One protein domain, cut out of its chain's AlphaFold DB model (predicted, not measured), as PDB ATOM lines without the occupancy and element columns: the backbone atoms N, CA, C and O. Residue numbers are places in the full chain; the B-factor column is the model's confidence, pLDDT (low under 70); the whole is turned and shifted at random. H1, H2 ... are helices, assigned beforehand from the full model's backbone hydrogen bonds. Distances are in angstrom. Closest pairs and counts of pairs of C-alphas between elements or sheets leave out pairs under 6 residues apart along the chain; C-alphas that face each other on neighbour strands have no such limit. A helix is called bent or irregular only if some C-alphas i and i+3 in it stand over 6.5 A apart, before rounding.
ATOM      1  N   ALA A  58      85.355  24.597 150.708       91.00
ATOM      2  CA  ALA A  58      84.443  23.542 151.152       91.00
ATOM      3  C   ALA A  58      84.964  22.094 150.929       91.00
ATOM      4  O   ALA A  58      84.253  21.140 151.246       91.00
ATOM      5  N   LEU A  59      86.161  21.909 150.357       92.56
ATOM      6  CA  LEU A  59      86.815  20.614 150.117       92.56
ATOM      7  C   LEU A  59      87.762  20.162 151.248       92.56
ATOM      8  O   LEU A  59      88.333  19.078 151.147       92.56
ATOM      9  N   ILE A  60      87.916  20.942 152.325       93.94
ATOM     10  CA  ILE A  60      88.708  20.567 153.513       93.94
ATOM     11  C   ILE A  60      87.851  20.503 154.793       93.94
ATOM     12  O   ILE A  60      86.763  21.083 154.825       93.94
ATOM     13  N   PRO A  61      88.311  19.809 155.854       93.94
ATOM     14  CA  PRO A  61      87.709  19.883 157.186       93.94
ATOM     15  C   PRO A  61      87.651  21.319 157.725       93.94
ATOM     16  O   PRO A  61      88.562  22.115 157.485       93.94
ATOM     17  N   TYR A  62      86.631  21.627 158.530       93.44
ATOM     18  CA  TYR A  62      86.487  22.920 159.207       93.44
ATOM     19  C   TYR A  62      87.696  23.250 160.096       93.44
ATOM     20  O   TYR A  62      88.154  24.389 160.111       93.44
ATOM     21  N   SER A  63      88.272  22.252 160.777       93.62
ATOM     22  CA  SER A  63      89.486  22.425 161.583       93.62
ATOM     23  C   SER A  63      90.682  22.878 160.739       93.62
ATOM     24  O   SER A  63      91.413  23.785 161.139       93.62
ATOM     25  N   SER A  64      90.842  22.315 159.540       94.31
ATOM     26  CA  SER A  64      91.885  22.702 158.588       94.31
ATOM     27  C   SER A  64      91.646  24.089 157.999       94.31
ATOM     28  O   SER A  64      92.588  24.876 157.936       94.31
ATOM     29  N   TRP A  65      90.401  24.425 157.638       94.62
ATOM     30  CA  TRP A  65      90.033  25.789 157.232       94.62
ATOM     31  C   TRP A  65      90.370  26.795 158.341       94.62
ATOM     32  O   TRP A  65      91.027  27.803 158.087       94.62
ATOM     33  N   PHE A  66      90.007  26.487 159.590       93.75
ATOM     34  CA  PHE A  66      90.217  27.374 160.729       93.75
ATOM     35  C   PHE A  66      91.704  27.644 160.997       93.75
ATOM     36  O   PHE A  66      92.073  28.803 161.195       93.75
ATOM     37  N   VAL A  67      92.553  26.609 160.981       94.50
ATOM     38  CA  VAL A  67      94.003  26.743 161.226       94.50
ATOM     39  C   VAL A  67      94.718  27.434 160.059       94.50
ATOM     40  O   VAL A  67      95.637  28.217 160.294       94.50
ATOM     41  N   LEU A  68      94.287  27.223 158.810       94.75
ATOM     42  CA  LEU A  68      94.836  27.958 157.664       94.75
ATOM     43  C   LEU A  68      94.440  29.446 157.696       94.75
ATOM     44  O   LEU A  68      95.297  30.302 157.469       94.75
ATOM     45  N   HIS A  69      93.187  29.756 158.047       93.56
ATOM     46  CA  HIS A  69      92.667  31.124 158.137       93.56
ATOM     47  C   HIS A  69      93.284  31.919 159.299       93.56
ATOM     48  O   HIS A  69      93.796  33.015 159.096       93.56
ATOM     49  N   HIS A  70      93.273  31.378 160.522       92.50
ATOM     50  CA  HIS A  70      93.718  32.097 161.729       92.50
ATOM     51  C   HIS A  70      95.215  31.922 162.037       92.50
ATOM     52  O   HIS A  70      95.756  32.601 162.919       92.50
ATOM     53  N   GLY A  71      95.891  30.993 161.354       89.25
ATOM     54  CA  GLY A  71      97.247  30.576 161.691       89.25
ATOM     55  C   GLY A  71      97.333  30.065 163.133       89.25
ATOM     56  O   GLY A  71      96.484  29.317 163.609       89.25
ATOM     57  N   LYS A  72      98.362  30.517 163.856       81.88
ATOM     58  CA  LYS A  72      98.610  30.159 165.267       81.88
ATOM     59  C   LYS A  72      97.750  30.955 166.267       81.88
ATOM     60  O   LYS A  72      97.846  30.704 167.459       81.88
ATOM     61  N   GLY A  73      96.981  31.952 165.814       74.31
ATOM     62  CA  GLY A  73      96.324  32.936 166.690       74.31
ATOM     63  C   GLY A  73      94.953  32.525 167.240       74.31
ATOM     64  O   GLY A  73      94.378  33.252 168.049       74.31
ATOM     65  N   GLY A  74      94.392  31.398 166.797       75.06
ATOM     66  CA  GLY A  74      93.074  30.945 167.239       75.06
ATOM     67  C   GLY A  74      93.105  30.305 168.629       75.06
ATOM     68  O   GLY A  74      93.784  29.306 168.828       75.06
ATOM     69  N   LYS A  75      92.293  30.810 169.572       75.19
ATOM     70  CA  LYS A  75      92.121  30.257 170.940       75.19
ATOM     71  C   LYS A  75      91.415  28.881 171.003       75.19
ATOM     72  O   LYS A  75      90.862  28.524 172.037       75.19
ATOM     73  N   GLN A  76      91.332  28.148 169.895       79.25
ATOM     74  CA  GLN A  76      90.562  26.906 169.782       79.25
ATOM     75  C   GLN A  76      91.481  25.764 169.361       79.25
ATOM     76  O   GLN A  76      92.303  25.938 168.465       79.25
ATOM     77  N   ASN A  77      91.282  24.582 169.950       88.69
ATOM     78  CA  ASN A  77      92.111  23.382 169.757       88.69
ATOM     79  C   ASN A  77      91.911  22.697 168.384       88.69
ATOM     80  O   ASN A  77      91.999  21.473 168.264       88.69
ATOM     81  N   HIS A  78      91.622  23.479 167.341       92.62
ATOM     82  CA  HIS A  78      91.543  23.015 165.965       92.62
ATOM     83  C   HIS A  78      92.917  22.551 165.477       92.62
ATOM     84  O   HIS A  78      93.944  23.177 165.728       92.62
ATOM     85  N   GLN A  79      92.920  21.429 164.763       93.25
ATOM     86  CA  GLN A  79      94.121  20.783 164.248       93.25
ATOM     87  C   GLN A  79      94.058  20.773 162.722       93.25
ATOM     88  O   GLN A  79      92.996  20.536 162.140       93.25
ATOM     89  N   TYR A  80      95.197  21.019 162.074       93.31
ATOM     90  CA  TYR A  80      95.312  20.860 160.630       93.31
ATOM     91  C   TYR A  80      95.301  19.361 160.309       93.31
ATOM     92  O   TYR A  80      96.204  18.627 160.703       93.31
ATOM     93  N   THR A  81      94.246  18.893 159.650       93.50
ATOM     94  CA  THR A  81      93.975  17.478 159.368       93.50
ATOM     95  C   THR A  81      93.880  17.220 157.866       93.50
ATOM     96  O   THR A  81      93.527  18.089 157.062       93.50
ATOM     97  N   CYS A  82      94.240  16.004 157.459       90.12
ATOM     98  CA  CYS A  82      94.201  15.583 156.063       90.12
ATOM     99  C   CYS A  82      92.763  15.329 155.573       90.12
ATOM    100  O   CYS A  82      92.099  14.441 156.096       90.12
ATOM    101  N   SER A  83      92.338  15.998 154.495       88.38
ATOM    102  CA  SER A  83      91.019  15.906 153.825       88.38
ATOM    103  C   SER A  83      90.634  14.537 153.222       88.38
ATOM    104  O   SER A  83      89.750  14.459 152.368       88.38
ATOM    105  N   LYS A  84      91.319  13.454 153.611       88.38
ATOM    106  CA  LYS A  84      91.094  12.075 153.131       88.38
ATOM    107  C   LYS A  84      91.178  10.995 154.205       88.38
ATOM    108  O   LYS A  84      90.633   9.918 154.005       88.38
ATOM    109  N   CYS A  85      91.884  11.249 155.304       90.88
ATOM    110  CA  CYS A  85      92.070  10.283 156.393       90.88
ATOM    111  C   CYS A  85      91.961  10.912 157.786       90.88
ATOM    112  O   CYS A  85      92.165  10.220 158.778       90.88
ATOM    113  N   ASN A  86      91.733  12.226 157.864       90.19
ATOM    114  CA  ASN A  86      91.703  13.051 159.071       90.19
ATOM    115  C   ASN A  86      92.938  12.984 159.992       90.19
ATOM    116  O   ASN A  86      93.001  13.755 160.949       90.19
ATOM    117  N   LYS A  87      93.960  12.161 159.692       92.25
ATOM    118  CA  LYS A  87      95.237  12.162 160.417       92.25
ATOM    119  C   LYS A  87      95.808  13.586 160.457       92.25
ATOM    120  O   LYS A  87      95.735  14.344 159.478       92.25
ATOM    121  N   LYS A  88      96.339  13.948 161.627       92.44
ATOM    122  CA  LYS A  88      96.918  15.264 161.913       92.44
ATOM    123  C   LYS A  88      98.107  15.491 160.985       92.44
ATOM    124  O   LYS A  88      98.954  14.616 160.833       92.44
ATOM    125  N   ARG A  89      98.175  16.661 160.363       89.69
ATOM    126  CA  ARG A  89      99.350  17.098 159.611       89.69
ATOM    127  C   ARG A  89     100.346  17.778 160.542       89.69
ATOM    128  O   ARG A  89     100.010  18.201 161.647       89.69
ATOM    129  N   ALA A  90     101.571  17.928 160.047       86.19
ATOM    130  CA  ALA A  90     102.525  18.851 160.634       86.19
ATOM    131  C   ALA A  90     101.976  20.295 160.639       86.19
ATOM    132  O   ALA A  90     101.032  20.641 159.930       86.19
ATOM    133  N   LYS A  91     102.612  21.138 161.453       88.94
ATOM    134  CA  LYS A  91     102.400  22.588 161.559       88.94
ATOM    135  C   LYS A  91     102.279  23.252 160.176       88.94
ATOM    136  O   LYS A  91     103.204  23.139 159.378       88.94
ATOM    137  N   THR A  92     101.183  23.978 159.928       92.12
ATOM    138  CA  THR A  92     100.945  24.690 158.657       92.12
ATOM    139  C   THR A  92     102.102  25.613 158.288       92.12
ATOM    140  O   THR A  92     102.544  26.424 159.111       92.12
ATOM    141  N   THR A  93     102.533  25.541 157.035       92.56
ATOM    142  CA  THR A  93     103.548  26.419 156.450       92.56
ATOM    143  C   THR A  93     102.969  27.788 156.056       92.56
ATOM    144  O   THR A  93     101.762  27.909 155.807       92.56
ATOM    145  N   PRO A  94     103.806  28.840 155.934       94.00
ATOM    146  CA  PRO A  94     103.388  30.107 155.327       94.00
ATOM    147  C   PRO A  94     102.905  29.916 153.880       94.00
ATOM    148  O   PRO A  94     101.957  30.567 153.454       94.00
ATOM    149  N   HIS A  95     103.500  28.966 153.153       92.31
ATOM    150  CA  HIS A  95     103.139  28.590 151.785       92.31
ATOM    151  C   HIS A  95     101.691  28.082 151.671       92.31
ATOM    152  O   HIS A  95     100.915  28.618 150.879       92.31
ATOM    153  N   GLU A  96     101.289  27.100 152.487       92.31
ATOM    154  CA  GLU A  96      99.911  26.577 152.506       92.31
ATOM    155  C   GLU A  96      98.904  27.671 152.898       92.31
ATOM    156  O   GLU A  96      97.874  27.826 152.236       92.31
ATOM    157  N   ARG A  97      99.226  28.483 153.921       94.81
ATOM    158  CA  ARG A  97      98.393  29.626 154.342       94.81
ATOM    159  C   ARG A  97      98.236  30.660 153.226       94.81
ATOM    160  O   ARG A  97      97.124  31.119 152.990       94.81
ATOM    161  N   LYS A  98      99.307  30.993 152.499       95.12
ATOM    162  CA  LYS A  98      99.280  31.937 151.367       95.12
ATOM    163  C   LYS A  98      98.335  31.462 150.269       95.12
ATOM    164  O   LYS A  98      97.467  32.222 149.844       95.12
ATOM    165  N   LEU A  99      98.478  30.205 149.837       94.00
ATOM    166  CA  LEU A  99      97.644  29.646 148.771       94.00
ATOM    167  C   LEU A  99      96.161  29.601 149.167       94.00
ATOM    168  O   LEU A  99      95.296  29.946 148.357       94.00
ATOM    169  N   PHE A 100      95.889  29.239 150.423       95.06
ATOM    170  CA  PHE A 100      94.556  29.226 151.018       95.06
ATOM    171  C   PHE A 100      93.927  30.628 151.102       95.06
ATOM    172  O   PHE A 100      92.808  30.818 150.630       95.06
ATOM    173  N   LEU A 101      94.635  31.620 151.655       94.81
ATOM    174  CA  LEU A 101      94.099  32.973 151.861       94.81
ATOM    175  C   LEU A 101      93.814  33.681 150.530       94.81
ATOM    176  O   LEU A 101      92.807  34.381 150.417       94.81
ATOM    177  N   VAL A 102      94.642  33.443 149.502       94.31
ATOM    178  CA  VAL A 102      94.374  33.894 148.126       94.31
ATOM    179  C   VAL A 102      93.135  33.190 147.560       94.31
ATOM    180  O   VAL A 102      92.239  33.863 147.054       94.31
ATOM    181  N   ALA A 103      93.016  31.861 147.689       94.12
ATOM    182  CA  ALA A 103      91.821  31.134 147.241       94.12
ATOM    183  C   ALA A 103      90.539  31.644 147.924       94.12
ATOM    184  O   ALA A 103      89.507  31.805 147.274       94.12
ATOM    185  N   GLU A 104      90.608  31.954 149.216       92.81
ATOM    186  CA  GLU A 104      89.506  32.534 149.978       92.81
ATOM    187  C   GLU A 104      89.081  33.896 149.423       92.81
ATOM    188  O   GLU A 104      87.922  34.052 149.029       92.81
ATOM    189  N   ARG A 105      90.035  34.826 149.294       91.69
ATOM    190  CA  ARG A 105      89.852  36.178 148.743       91.69
ATOM    191  C   ARG A 105      89.189  36.156 147.363       91.69
ATOM    192  O   ARG A 105      88.259  36.919 147.101       91.69
ATOM    193  N   LEU A 106      89.643  35.257 146.484       90.62
ATOM    194  CA  LEU A 106      89.086  35.060 145.141       90.62
ATOM    195  C   LEU A 106      87.659  34.474 145.185       90.62
ATOM    196  O   LEU A 106      86.796  34.876 144.405       90.62
ATOM    197  N   SER A 107      87.374  33.558 146.117       89.38
ATOM    198  CA  SER A 107      86.092  32.831 146.187       89.38
ATOM    199  C   SER A 107      84.871  33.687 146.565       89.38
ATOM    200  O   SER A 107      83.734  33.301 146.282       89.38
ATOM    201  N   TRP A 108      85.074  34.869 147.162       85.62
ATOM    202  CA  TRP A 108      84.002  35.721 147.705       85.62
ATOM    203  C   TRP A 108      83.012  36.296 146.681       85.62
ATOM    204  O   TRP A 108      82.014  36.890 147.089       85.62
ATOM    205  N   HIS A 109      83.277  36.182 145.376       71.25
ATOM    206  CA  HIS A 109      82.431  36.780 144.333       71.25
ATOM    207  C   HIS A 109      81.427  35.795 143.701       71.25
ATOM    208  O   HIS A 109      80.451  36.225 143.089       71.25
ATOM    209  N   GLY A 110      81.637  34.478 143.847       61.31
ATOM    210  CA  GLY A 110      80.807  33.453 143.193       61.31
ATOM    211  C   GLY A 110      79.508  33.098 143.930       61.31
ATOM    212  O   GLY A 110      78.559  32.613 143.316       61.31
ATOM    213  N   PHE A 111      79.434  33.334 145.243       53.41
ATOM    214  CA  PHE A 111      78.254  33.012 146.052       53.41
ATOM    215  C   PHE A 111      77.387  34.240 146.341       53.41
ATOM    216  O   PHE A 111      77.871  35.336 146.592       53.41
ATOM    217  N   ARG A 112      76.063  34.034 146.382       56.00
ATOM    218  CA  ARG A 112      75.053  35.088 146.634       56.00
ATOM    219  C   ARG A 112      75.056  35.655 148.068       56.00
ATOM    220  O   ARG A 112      74.166  36.430 148.407       56.00
ATOM    221  N   GLY A 113      75.999  35.237 148.912       58.16
ATOM    222  CA  GLY A 113      76.167  35.728 150.276       58.16
ATOM    223  C   GLY A 113      77.137  36.904 150.311       58.16
ATOM    224  O   GLY A 113      78.232  36.829 149.761       58.16
ATOM    225  N   ILE A 114      76.760  37.988 150.989       72.31
ATOM    226  CA  ILE A 114      77.691  39.084 151.266       72.31
ATOM    227  C   ILE A 114      78.619  38.615 152.388       72.31
ATOM    228  O   ILE A 114      78.255  38.709 153.557       72.31
ATOM    229  N   VAL A 115      79.811  38.122 152.033       81.75
ATOM    230  CA  VAL A 115      80.879  37.842 153.010       81.75
ATOM    231  C   VAL A 115      81.126  39.122 153.835       81.75
ATOM    232  O   VAL A 115      81.411  40.167 153.223       81.75
ATOM    233  N   PRO A 116      80.967  39.081 155.176       86.25
ATOM    234  CA  PRO A 116      81.076  40.241 156.056       86.25
ATOM    235  C   PRO A 116      82.375  41.026 155.878       86.25
ATOM    236  O   PRO A 116      83.447  40.458 155.685       86.25
ATOM    237  N   ALA A 117      82.302  42.353 156.010       86.12
ATOM    238  CA  ALA A 117      83.482  43.214 155.907       86.12
ATOM    239  C   ALA A 117      84.564  42.871 156.954       86.12
ATOM    240  O   ALA A 117      85.748  42.998 156.663       86.12
ATOM    241  N   ALA A 118      84.163  42.377 158.132       89.81
ATOM    242  CA  ALA A 118      85.079  41.909 159.171       89.81
ATOM    243  C   ALA A 118      85.869  40.652 158.751       89.81
ATOM    244  O   ALA A 118      87.075  40.606 158.960       89.81
ATOM    245  N   GLU A 119      85.227  39.671 158.106       88.25
ATOM    246  CA  GLU A 119      85.905  38.472 157.579       88.25
ATOM    247  C   GLU A 119      86.879  38.831 156.449       88.25
ATOM    248  O   GLU A 119      87.978  38.286 156.376       88.25
ATOM    249  N   LYS A 120      86.515  39.808 155.608       89.19
ATOM    250  CA  LYS A 120      87.406  40.321 154.554       89.19
ATOM    251  C   LYS A 120      88.634  41.012 155.135       89.19
ATOM    252  O   LYS A 120      89.748  40.685 154.749       89.19
ATOM    253  N   ALA A 121      88.436  41.905 156.105       90.44
ATOM    254  CA  ALA A 121      89.530  42.573 156.807       90.44
ATOM    255  C   ALA A 121      90.426  41.583 157.579       90.44
ATOM    256  O   ALA A 121      91.640  41.778 157.636       90.44
ATOM    257  N   LEU A 122      89.855  40.505 158.132       92.12
ATOM    258  CA  LEU A 122      90.607  39.437 158.794       92.12
ATOM    259  C   LEU A 122      91.476  38.654 157.799       92.12
ATOM    260  O   LEU A 122      92.674  38.516 158.036       92.12
ATOM    261  N   ASN A 123      90.913  38.211 156.669       92.88
ATOM    262  CA  ASN A 123      91.674  37.566 155.594       92.88
ATOM    263  C   ASN A 123      92.765  38.496 155.034       92.88
ATOM    264  O   ASN A 123      93.906  38.065 154.903       92.88
ATOM    265  N   GLU A 124      92.470  39.776 154.785       91.62
ATOM    266  CA  GLU A 124      93.467  40.754 154.328       91.62
ATOM    267  C   GLU A 124      94.590  40.966 155.359       91.62
ATOM    268  O   GLU A 124      95.758  41.072 154.984       91.62
ATOM    269  N   GLY A 125      94.270  40.996 156.658       93.56
ATOM    270  CA  GLY A 125      95.259  41.075 157.735       93.56
ATOM    271  C   GLY A 125      96.135  39.821 157.831       93.56
ATOM    272  O   GLY A 125      97.358  39.924 157.934       93.56
ATOM    273  N   GLN A 126      95.530  38.636 157.727       94.69
ATOM    274  CA  GLN A 126      96.233  37.350 157.703       94.69
ATOM    275  C   GLN A 126      97.112  37.207 156.454       94.69
ATOM    276  O   GLN A 126      98.242  36.735 156.554       94.69
ATOM    277  N   LEU A 127      96.643  37.674 155.294       94.31
ATOM    278  CA  LEU A 127      97.389  37.658 154.036       94.31
ATOM    279  C   LEU A 127      98.617  38.573 154.121       94.31
ATOM    280  O   LEU A 127      99.709  38.148 153.759       94.31
ATOM    281  N   ARG A 128      98.485  39.776 154.702       94.19
ATOM    282  CA  ARG A 128      99.630  40.659 155.007       94.19
ATOM    283  C   ARG A 128     100.627  40.012 155.975       94.19
ATOM    284  O   ARG A 128     101.827  40.096 155.737       94.19
ATOM    285  N   ALA A 129     100.153  39.340 157.027       94.75
ATOM    286  CA  ALA A 129     101.023  38.643 157.977       94.75
ATOM    287  C   ALA A 129     101.799  37.488 157.312       94.75
ATOM    288  O   ALA A 129     103.011  37.384 157.475       94.75
ATOM    289  N   VAL A 130     101.126  36.671 156.498       95.44
ATOM    290  CA  VAL A 130     101.759  35.591 155.723       95.44
ATOM    291  C   VAL A 130     102.728  36.135 154.673       95.44
ATOM    292  O   VAL A 130     103.789  35.558 154.463       95.44
ATOM    293  N   ASN A 131     102.405  37.262 154.041       95.50
ATOM    294  CA  ASN A 131     103.304  37.934 153.112       95.50
ATOM    295  C   ASN A 131     104.591  38.391 153.810       95.50
ATOM    296  O   ASN A 131     105.676  38.130 153.296       95.50
ATOM    297  N   PHE A 132     104.498  38.948 155.020       95.56
ATOM    298  CA  PHE A 132     105.671  39.251 155.842       95.56
ATOM    299  C   PHE A 132     106.460  37.983 156.236       95.56
ATOM    300  O   PHE A 132     107.681  37.970 156.107       95.56
ATOM    301  N   GLU A 133     105.785  36.887 156.619       95.06
ATOM    302  CA  GLU A 133     106.419  35.571 156.857       95.06
ATOM    303  C   GLU A 133     107.143  35.013 155.608       95.06
ATOM    304  O   GLU A 133     108.101  34.256 155.747       95.06
ATOM    305  N   LEU A 134     106.720  35.404 154.398       94.19
ATOM    306  CA  LEU A 134     107.337  35.062 153.105       94.19
ATOM    307  C   LEU A 134     108.333  36.126 152.591       94.19
ATOM    308  O   LEU A 134     108.800  36.037 151.455       94.19
ATOM    309  N   GLY A 135     108.649  37.157 153.382       95.69
ATOM    310  CA  GLY A 135     109.549  38.247 152.984       95.69
ATOM    311  C   GLY A 135     108.989  39.190 151.907       95.69
ATOM    312  O   GLY A 135     109.739  39.988 151.335       95.69
ATOM    313  N   ILE A 136     107.689  39.118 151.611       95.06
ATOM    314  CA  ILE A 136     106.961  40.007 150.696       95.06
ATOM    315  C   ILE A 136     106.630  41.295 151.457       95.06
ATOM    316  O   ILE A 136     105.644  41.385 152.186       95.06
ATOM    317  N   THR A 137     107.505  42.283 151.295       91.56
ATOM    318  CA  THR A 137     107.439  43.609 151.925       91.56
ATOM    319  C   THR A 137     106.299  44.468 151.383       91.56
ATOM    320  O   THR A 137     105.632  45.157 152.150       91.56
ATOM    321  N   ASP A 138     106.048  44.377 150.076       88.56
ATOM    322  CA  ASP A 138     105.172  45.279 149.323       88.56
ATOM    323  C   ASP A 138     104.080  44.477 148.584       88.56
ATOM    324  O   ASP A 138     104.096  44.381 147.354       88.56
ATOM    325  N   PRO A 139     103.157  43.816 149.309       83.06
ATOM    326  CA  PRO A 139     102.125  42.989 148.695       83.06
ATOM    327  C   PRO A 139     101.091  43.835 147.947       83.06
ATOM    328  O   PRO A 139     100.742  44.936 148.382       83.06
ATOM    329  N   ALA A 140     100.542  43.302 146.852       79.69
ATOM    330  CA  ALA A 140      99.540  44.010 146.062       79.69
ATOM    331  C   ALA A 140      98.245  44.220 146.871       79.69
ATOM    332  O   ALA A 140      97.470  43.293 147.124       79.69
ATOM    333  N   VAL A 141      98.009  45.466 147.286       70.81
ATOM    334  CA  VAL A 141      96.780  45.881 147.970       70.81
ATOM    335  C   VAL A 141      95.684  46.085 146.927       70.81
ATOM    336  O   VAL A 141      95.816  46.927 146.040       70.81
ATOM    337  N   GLU A 142      94.576  45.351 147.045       67.06
ATOM    338  CA  GLU A 142      93.389  45.626 146.233       67.06
ATOM    339  C   GLU A 142      92.834  47.024 146.554       67.06
ATOM    340  O   GLU A 142      92.402  47.293 147.679       67.06
ATOM    341  N   GLU A 143      92.781  47.914 145.556       66.38
ATOM    342  CA  GLU A 143      92.016  49.159 145.661       66.38
ATOM    343  C   GLU A 143      90.544  48.811 145.940       66.38
ATOM    344  O   GLU A 143      89.856  48.274 145.072       66.38
ATOM    345  N   SER A 144      90.021  49.150 147.123       58.75
ATOM    346  CA  SER A 144      88.663  48.758 147.553       58.75
ATOM    347  C   SER A 144      87.530  49.320 146.672       58.75
ATOM    348  O   SER A 144      86.379  48.909 146.793       58.75
ATOM    349  N   SER A 145      87.850  50.259 145.778       58.31
ATOM    350  CA  SER A 145      86.974  50.808 144.739       58.31
ATOM    351  C   SER A 145      86.889  49.945 143.468       58.31
ATOM    352  O   SER A 145      85.991  50.154 142.652       58.31
ATOM    353  N   SER A 146      87.778  48.963 143.281       55.59
ATOM    354  CA  SER A 146      87.876  48.124 142.077       55.59
ATOM    355  C   SER A 146      86.884  46.948 142.070       55.59
ATOM    356  O   SER A 146      87.246  45.804 141.809       55.59
ATOM    357  N   LEU A 147      85.597  47.233 142.291       54.81
ATOM    358  CA  LEU A 147      84.490  46.261 142.221       54.81
ATOM    359  C   LEU A 147      84.101  45.831 140.783       54.81
ATOM    360  O   LEU A 147      83.049  45.232 140.583       54.81
ATOM    361  N   MET A 148      84.925  46.143 139.777       54.19
ATOM    362  CA  MET A 148      84.680  45.786 138.373       54.19
ATOM    363  C   MET A 148      84.887  44.284 138.105       54.19
ATOM    364  O   MET A 148      85.755  43.635 138.692       54.19
ATOM    365  N   ALA A 149      84.110  43.734 137.166       51.91
ATOM    366  CA  ALA A 149      84.332  42.396 136.624       51.91
ATOM    367  C   ALA A 149      85.509  42.423 135.631       51.91
ATOM    368  O   ALA A 149      85.447  43.112 134.611       51.91
ATOM    369  N   GLY A 150      86.592  41.722 135.973       56.97
ATOM    370  CA  GLY A 150      87.938  42.046 135.516       56.97
ATOM    371  C   GLY A 150      88.362  43.409 136.072       56.97
ATOM    372  O   GLY A 150      87.745  44.432 135.761       56.97
ATOM    373  N   GLY A 151      89.400  43.456 136.904       71.94
ATOM    374  CA  GLY A 151      89.975  44.736 137.313       71.94
ATOM    375  C   GLY A 151      90.641  45.447 136.129       71.94
ATOM    376  O   GLY A 151      90.721  44.927 135.009       71.94
ATOM    377  N   LYS A 152      91.098  46.686 136.354       81.00
ATOM    378  CA  LYS A 152      91.616  47.567 135.285       81.00
ATOM    379  C   LYS A 152      92.709  46.886 134.446       81.00
ATOM    380  O   LYS A 152      92.834  47.194 133.262       81.00
ATOM    381  N   LYS A 153      93.493  45.985 135.052       85.94
ATOM    382  CA  LYS A 153      94.602  45.300 134.387       85.94
ATOM    383  C   LYS A 153      94.106  44.092 133.581       85.94
ATOM    384  O   LYS A 153      94.429  44.022 132.391       85.94
ATOM    385  N   SER A 154      93.248  43.218 134.128       85.62
ATOM    386  CA  SER A 154      92.744  42.056 133.364       85.62
ATOM    387  C   SER A 154      91.807  42.407 132.201       85.62
ATOM    388  O   SER A 154      91.726  41.659 131.227       85.62
ATOM    389  N   GLN A 155      91.180  43.590 132.215       85.38
ATOM    390  CA  GLN A 155      90.470  44.127 131.040       85.38
ATOM    391  C   GLN A 155      91.397  44.421 129.844       85.38
ATOM    392  O   GLN A 155      90.932  44.455 128.704       85.38
ATOM    393  N   SER A 156      92.695  44.641 130.090       90.12
ATOM    394  CA  SER A 156      93.712  44.880 129.053       90.12
ATOM    395  C   SER A 156      94.498  43.621 128.662       90.12
ATOM    396  O   SER A 156      94.947  43.514 127.522       90.12
ATOM    397  N   ASN A 157      94.622  42.663 129.585       92.25
ATOM    398  CA  ASN A 157      95.285  41.376 129.401       92.25
ATOM    399  C   ASN A 157      94.517  40.295 130.192       92.25
ATOM    400  O   ASN A 157      94.617  40.289 131.419       92.25
ATOM    401  N   PRO A 158      93.796  39.354 129.554       91.31
ATOM    402  CA  PRO A 158      92.986  38.365 130.273       91.31
ATOM    403  C   PRO A 158      93.807  37.419 131.169       91.31
ATOM    404  O   PRO A 158      93.231  36.801 132.065       91.31
ATOM    405  N   PHE A 159      95.125  37.337 130.961       94.31
ATOM    406  CA  PHE A 159      96.061  36.511 131.727       94.31
ATOM    407  C   PHE A 159      96.759  37.270 132.868       94.31
ATOM    408  O   PHE A 159      97.619  36.699 133.535       94.31
ATOM    409  N   TYR A 160      96.384  38.531 133.130       92.75
ATOM    410  CA  TYR A 160      96.951  39.327 134.220       92.75
ATOM    411  C   TYR A 160      96.861  38.583 135.575       92.75
ATOM    412  O   TYR A 160      95.761  38.161 135.947       92.75
ATOM    413  N   PRO A 161      97.968  38.431 136.331       93.94
ATOM    414  CA  PRO A 161      99.219  39.201 136.245       93.94
ATOM    415  C   PRO A 161     100.278  38.718 135.248       93.94
ATOM    416  O   PRO A 161     101.230  39.450 134.985       93.94
ATOM    417  N   TYR A 162     100.116  37.529 134.677       94.25
ATOM    418  CA  TYR A 162     101.073  36.917 133.755       94.25
ATOM    419  C   TYR A 162     101.054  37.596 132.377       94.25
ATOM    420  O   TYR A 162     100.053  38.190 131.969       94.25
ATOM    421  N   SER A 811     104.111  37.108 145.196       92.88
ATOM    422  CA  SER A 811     103.673  38.496 145.012       92.88
ATOM    423  C   SER A 811     102.644  38.591 143.878       92.88
ATOM    424  O   SER A 811     101.591  39.194 144.065       92.88
ATOM    425  N   LEU A 812     102.870  37.892 142.755       93.00
ATOM    426  CA  LEU A 812     101.900  37.797 141.654       93.00
ATOM    427  C   LEU A 812     100.555  37.216 142.118       93.00
ATOM    428  O   LEU A 812      99.510  37.671 141.661       93.00
ATOM    429  N   LEU A 813     100.540  36.271 143.069       93.12
ATOM    430  CA  LEU A 813      99.279  35.743 143.607       93.12
ATOM    431  C   LEU A 813      98.409  36.809 144.304       93.12
ATOM    432  O   LEU A 813      97.187  36.661 144.318       93.12
ATOM    433  N   ASP A 814      98.992  37.890 144.841       91.56
ATOM    434  CA  ASP A 814      98.207  39.013 145.378       91.56
ATOM    435  C   ASP A 814      97.639  39.913 144.273       91.56
ATOM    436  O   ASP A 814      96.576  40.504 144.464       91.56
ATOM    437  N   ASP A 815      98.284  39.984 143.110       92.38
ATOM    438  CA  ASP A 815      97.802  40.732 141.945       92.38
ATOM    439  C   ASP A 815      96.680  40.002 141.172       92.38
ATOM    440  O   ASP A 815      96.051  40.609 140.304       92.38
ATOM    441  N   ILE A 816      96.372  38.729 141.470       92.12
ATOM    442  CA  ILE A 816      95.263  38.010 140.815       92.12
ATOM    443  C   ILE A 816      93.921  38.668 141.182       92.12
ATOM    444  O   ILE A 816      93.384  38.492 142.279       92.12
ATOM    445  N   GLU A 817      93.359  39.416 140.234       87.12
ATOM    446  CA  GLU A 817      92.080  40.117 140.375       87.12
ATOM    447  C   GLU A 817      90.922  39.097 140.480       87.12
ATOM    448  O   GLU A 817      90.789  38.214 139.628       87.12
ATOM    449  N   ARG A 818      90.052  39.225 141.498       82.94
ATOM    450  CA  ARG A 818      89.005  38.234 141.882       82.94
ATOM    451  C   ARG A 818      88.056  37.795 140.764       82.94
ATOM    452  O   ARG A 818      87.472  36.722 140.832       82.94
ATOM    453  N   THR A 819      87.879  38.651 139.768       81.88
ATOM    454  CA  THR A 819      86.933  38.509 138.656       81.88
ATOM    455  C   THR A 819      87.627  38.290 137.306       81.88
ATOM    456  O   THR A 819      86.966  38.303 136.269       81.88
ATOM    457  N   SER A 820      88.949  38.094 137.301       88.31
ATOM    458  CA  SER A 820      89.726  37.737 136.109       88.31
ATOM    459  C   SER A 820      89.546  36.263 135.717       88.31
ATOM    460  O   SER A 820      89.171  35.420 136.536       88.31
ATOM    461  N   TYR A 821      89.884  35.932 134.467       90.31
ATOM    462  CA  TYR A 821      90.001  34.543 134.008       90.31
ATOM    463  C   TYR A 821      91.011  33.753 134.859       90.31
ATOM    464  O   TYR A 821      90.717  32.639 135.301       90.31
ATOM    465  N   VAL A 822      92.155  34.375 135.173       92.25
ATOM    466  CA  VAL A 822      93.193  33.822 136.056       92.25
ATOM    467  C   VAL A 822      92.647  33.490 137.442       92.25
ATOM    468  O   VAL A 822      92.955  32.424 137.964       92.25
ATOM    469  N   GLY A 823      91.803  34.348 138.023       90.88
ATOM    470  CA  GLY A 823      91.177  34.115 139.328       90.88
ATOM    471  C   GLY A 823      90.393  32.803 139.373       90.88
ATOM    472  O   GLY A 823      90.589  31.992 140.278       90.88
ATOM    473  N   SER A 824      89.576  32.530 138.356       89.25
ATOM    474  CA  SER A 824      88.834  31.267 138.284       89.25
ATOM    475  C   SER A 824      89.696  30.069 137.888       89.25
ATOM    476  O   SER A 824      89.493  28.989 138.442       89.25
ATOM    477  N   ARG A 825      90.697  30.226 137.008       93.19
ATOM    478  CA  ARG A 825      91.675  29.154 136.726       93.19
ATOM    479  C   ARG A 825      92.489  28.801 137.980       93.19
ATOM    480  O   ARG A 825      92.700  27.623 138.248       93.19
ATOM    481  N   TYR A 826      92.856  29.783 138.805       94.06
ATOM    482  CA  TYR A 826      93.473  29.572 140.117       94.06
ATOM    483  C   TYR A 826      92.539  28.794 141.053       94.06
ATOM    484  O   TYR A 826      92.961  27.797 141.635       94.06
ATOM    485  N   LEU A 827      91.262  29.181 141.162       90.94
ATOM    486  CA  LEU A 827      90.280  28.458 141.982       90.94
ATOM    487  C   LEU A 827      90.066  27.010 141.506       90.94
ATOM    488  O   LEU A 827      89.988  26.112 142.339       90.94
ATOM    489  N   GLU A 828      90.023  26.751 140.194       90.81
ATOM    490  CA  GLU A 828      89.984  25.392 139.631       90.81
ATOM    491  C   GLU A 828      91.230  24.575 140.000       90.81
ATOM    492  O   GLU A 828      91.121  23.423 140.419       90.81
ATOM    493  N   MET A 829      92.419  25.157 139.845       92.69
ATOM    494  CA  MET A 829      93.692  24.460 140.053       92.69
ATOM    495  C   MET A 829      93.973  24.238 141.545       92.69
ATOM    496  O   MET A 829      94.472  23.177 141.917       92.69
ATOM    497  N   TYR A 830      93.551  25.163 142.412       91.19
ATOM    498  CA  TYR A 830      93.548  24.977 143.862       91.19
ATOM    499  C   TYR A 830      92.480  23.960 144.313       91.19
ATOM    500  O   TYR A 830      92.714  23.199 145.249       91.19
ATOM    501  N   ALA A 831      91.345  23.844 143.611       88.81
ATOM    502  CA  ALA A 831      90.395  22.750 143.835       88.81
ATOM    503  C   ALA A 831      90.985  21.385 143.449       88.81
ATOM    504  O   ALA A 831      90.844  20.420 144.198       88.81
ATOM    505  N   GLU A 832      91.677  21.294 142.304       89.38
ATOM    506  CA  GLU A 832      92.416  20.083 141.931       89.38
ATOM    507  C   GLU A 832      93.523  19.761 142.938       89.38
ATOM    508  O   GLU A 832      93.722  18.586 143.235       89.38
ATOM    509  N   TYR A 833      94.223  20.773 143.465       89.00
ATOM    510  CA  TYR A 833      95.202  20.617 144.540       89.00
ATOM    511  C   TYR A 833      94.543  20.020 145.787       89.00
ATOM    512  O   TYR A 833      94.914  18.915 146.164       89.00
ATOM    513  N   LEU A 834      93.513  20.661 146.359       85.75
ATOM    514  CA  LEU A 834      92.818  20.185 147.567       85.75
ATOM    515  C   LEU A 834      92.195  18.789 147.392       85.75
ATOM    516  O   LEU A 834      92.222  17.973 148.311       85.75
ATOM    517  N   HIS A 835      91.660  18.485 146.206       83.06
ATOM    518  CA  HIS A 835      91.096  17.169 145.905       83.06
ATOM    519  C   HIS A 835      92.169  16.093 145.670       83.06
ATOM    520  O   HIS A 835      91.950  14.926 145.998       83.06
ATOM    521  N   LYS A 836      93.345  16.433 145.127       82.94
ATOM    522  CA  LYS A 836      94.492  15.508 145.025       82.94
ATOM    523  C   LYS A 836      95.221  15.359 146.352       82.94
ATOM    524  O   LYS A 836      95.742  14.275 146.614       82.94
ATOM    525  N   GLU A 837      95.179  16.388 147.190       74.38
ATOM    526  CA  GLU A 837      95.929  16.513 148.430       74.38
ATOM    527  C   GLU A 837      95.814  15.263 149.299       74.38
ATOM    528  O   GLU A 837      94.749  14.666 149.475       74.38
ATOM    529  N   ARG A 838      96.964  14.837 149.798       73.69
ATOM    530  CA  ARG A 838      97.181  13.645 150.606       73.69
ATOM    531  C   ARG A 838      98.276  14.044 151.596       73.69
ATOM    532  O   ARG A 838      99.239  14.697 151.196       73.69
ATOM    533  N   CYS A 839      98.151  13.680 152.872       79.50
ATOM    534  CA  CYS A 839      99.320  13.680 153.756       79.50
ATOM    535  C   CYS A 839     100.370  12.696 153.206       79.50
ATOM    536  O   CYS A 839     100.031  11.850 152.377       79.50
ATOM    537  N   ASN A 840     101.622  12.784 153.674       75.00
ATOM    538  CA  ASN A 840     102.712  11.915 153.205       75.00
ATOM    539  C   ASN A 840     102.297  10.427 153.179       75.00
ATOM    540  O   ASN A 840     102.505   9.756 152.176       75.00
ATOM    541  N   GLU A 841     101.618   9.945 154.222       77.19
ATOM    542  CA  GLU A 841     101.112   8.568 154.321       77.19
ATOM    543  C   GLU A 841     100.056   8.228 153.257       77.19
ATOM    544  O   GLU A 841     100.175   7.223 152.563       77.19
ATOM    545  N   CYS A 842      99.033   9.072 153.066       81.50
ATOM    546  CA  CYS A 842      98.032   8.857 152.014       81.50
ATOM    547  C   CYS A 842      98.608   9.014 150.601       81.50
ATOM    548  O   CYS A 842      97.978   8.575 149.638       81.50
ATOM    549  N   TRP A 843      99.754   9.683 150.462       78.31
ATOM    550  CA  TRP A 843     100.487   9.792 149.210       78.31
ATOM    551  C   TRP A 843     101.278   8.510 148.940       78.31
ATOM    552  O   TRP A 843     101.058   7.915 147.893       78.31
ATOM    553  N   LEU A 844     102.050   8.016 149.916       74.88
ATOM    554  CA  LEU A 844     102.764   6.730 149.866       74.88
ATOM    555  C   LEU A 844     101.813   5.544 149.628       74.88
ATOM    556  O   LEU A 844     101.923   4.869 148.604       74.88
ATOM    557  N   ARG A 845     100.789   5.375 150.479       78.12
ATOM    558  CA  ARG A 845      99.725   4.364 150.306       78.12
ATOM    559  C   ARG A 845      98.996   4.531 148.967       78.12
ATOM    560  O   ARG A 845      98.528   3.574 148.366       78.12
ATOM    561  N   GLY A 846      98.934   5.765 148.468       71.81
ATOM    562  CA  GLY A 846      98.372   6.121 147.170       71.81
ATOM    563  C   GLY A 846      99.266   5.848 145.953       71.81
ATOM    564  O   GLY A 846      98.822   6.166 144.849       71.81
ATOM    565  N   MET A 847     100.474   5.309 146.153       68.31
ATOM    566  CA  MET A 847     101.405   4.794 145.135       68.31
ATOM    567  C   MET A 847     101.635   3.275 145.266       68.31
ATOM    568  O   MET A 847     102.529   2.743 144.618       68.31
ATOM    569  N   GLY A 848     100.880   2.577 146.123       68.56
ATOM    570  CA  GLY A 848     101.121   1.162 146.432       68.56
ATOM    571  C   GLY A 848     102.284   0.913 147.399       68.56
ATOM    572  O   GLY A 848     102.627  -0.237 147.642       68.56
TER     573      GLY A 848
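This is residues 58 to 162 and 811 to 848 of the 885 residues of an uncharacterized protein of Venturia nashicola (UniProt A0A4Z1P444). H2 runs through the middle of this domain as its core helix, with H3 folded back beside it as a helical hairpin and H1 crossing it on the same broad side as H3. H5 crosses H2 steeply on the side away from H3, short H4 is near H2, and H6 lies at the far end beyond H5, touching no helix; two long loops, residues 74 to 93 and 134 to 162, run round the outside. The printed part has 143 residues with six named helices, H1 to H6 in chain order, and no named strand, and its class is all helix. It is compact, with a radius of gyration of the C-alphas of 16.0 A, and spans 47 by 36 by 34 A.

Find C-alpha 62 at (86.487, 22.920, 159.207); there H1 begins and runs to residue 73, 15.9 A away. H1 is irregular: C-alphas 69 and 72 are 9.3 A apart. Next look at H2, residues 94 to 107, 19.8 A long, which begins with C-alpha 94 at (103.388, 30.107, 155.327). H3, residues 117 to 133, is the longest at 24.2 A. After the cut come H4, residues 811 to 815, and H5, residues 821 to 836, 22.4 A long. H6, residues 840 to 847, ends with C-alpha 847 at (101.405, 4.794, 145.135).

Start at H2, the hub, which touches three helices; the helix packing is mostly crossed. H2 and H3, a hairpin, touch at a shallow tilt of 30 degrees, opposite ways; their closest C-alphas, Pro 94 and Val 130, are 5.7 A apart. H1 touches H2 with residues 68 to 71 alone, at a steep tilt of 61 degrees, the C-alphas of Leu 68 and Arg 97 being closest at 5.1 A. H1 also touches H3, with His 69 and Asn 123 the closest C-alphas at 7.0 A. H5 touches H2 with residues 823 to 830 alone, at a steep tilt of 54 degrees; the closest C-alphas, Ala 103 and Leu 827, are 6.1 A apart. H4 is close to H2 but not clearly touching, with C-alphas Val 102 and Leu 813 closest at 6.9 A. H5 and H6 are apart. In H2, H3, H5 and H6 every O i to N i+4 pair is within hydrogen-bond range; H1 has 6 of 8, and H4 has 0 of 1 but 2 of 2 O i to N i+3 pairs.

The C-alphas farthest apart, Ser 145 and Gly 848, are 51.7 A from each other. Residues 163 to 810 are not printed, and C-alphas 162 and 811 stand 11.7 A apart across the cut. The link H1 to H2 is long, with 20 residues. Mean pLDDT of the printed part is 85.7; look for values under 70 at residues 110 to 113, 142 to 150 and 847 to 848.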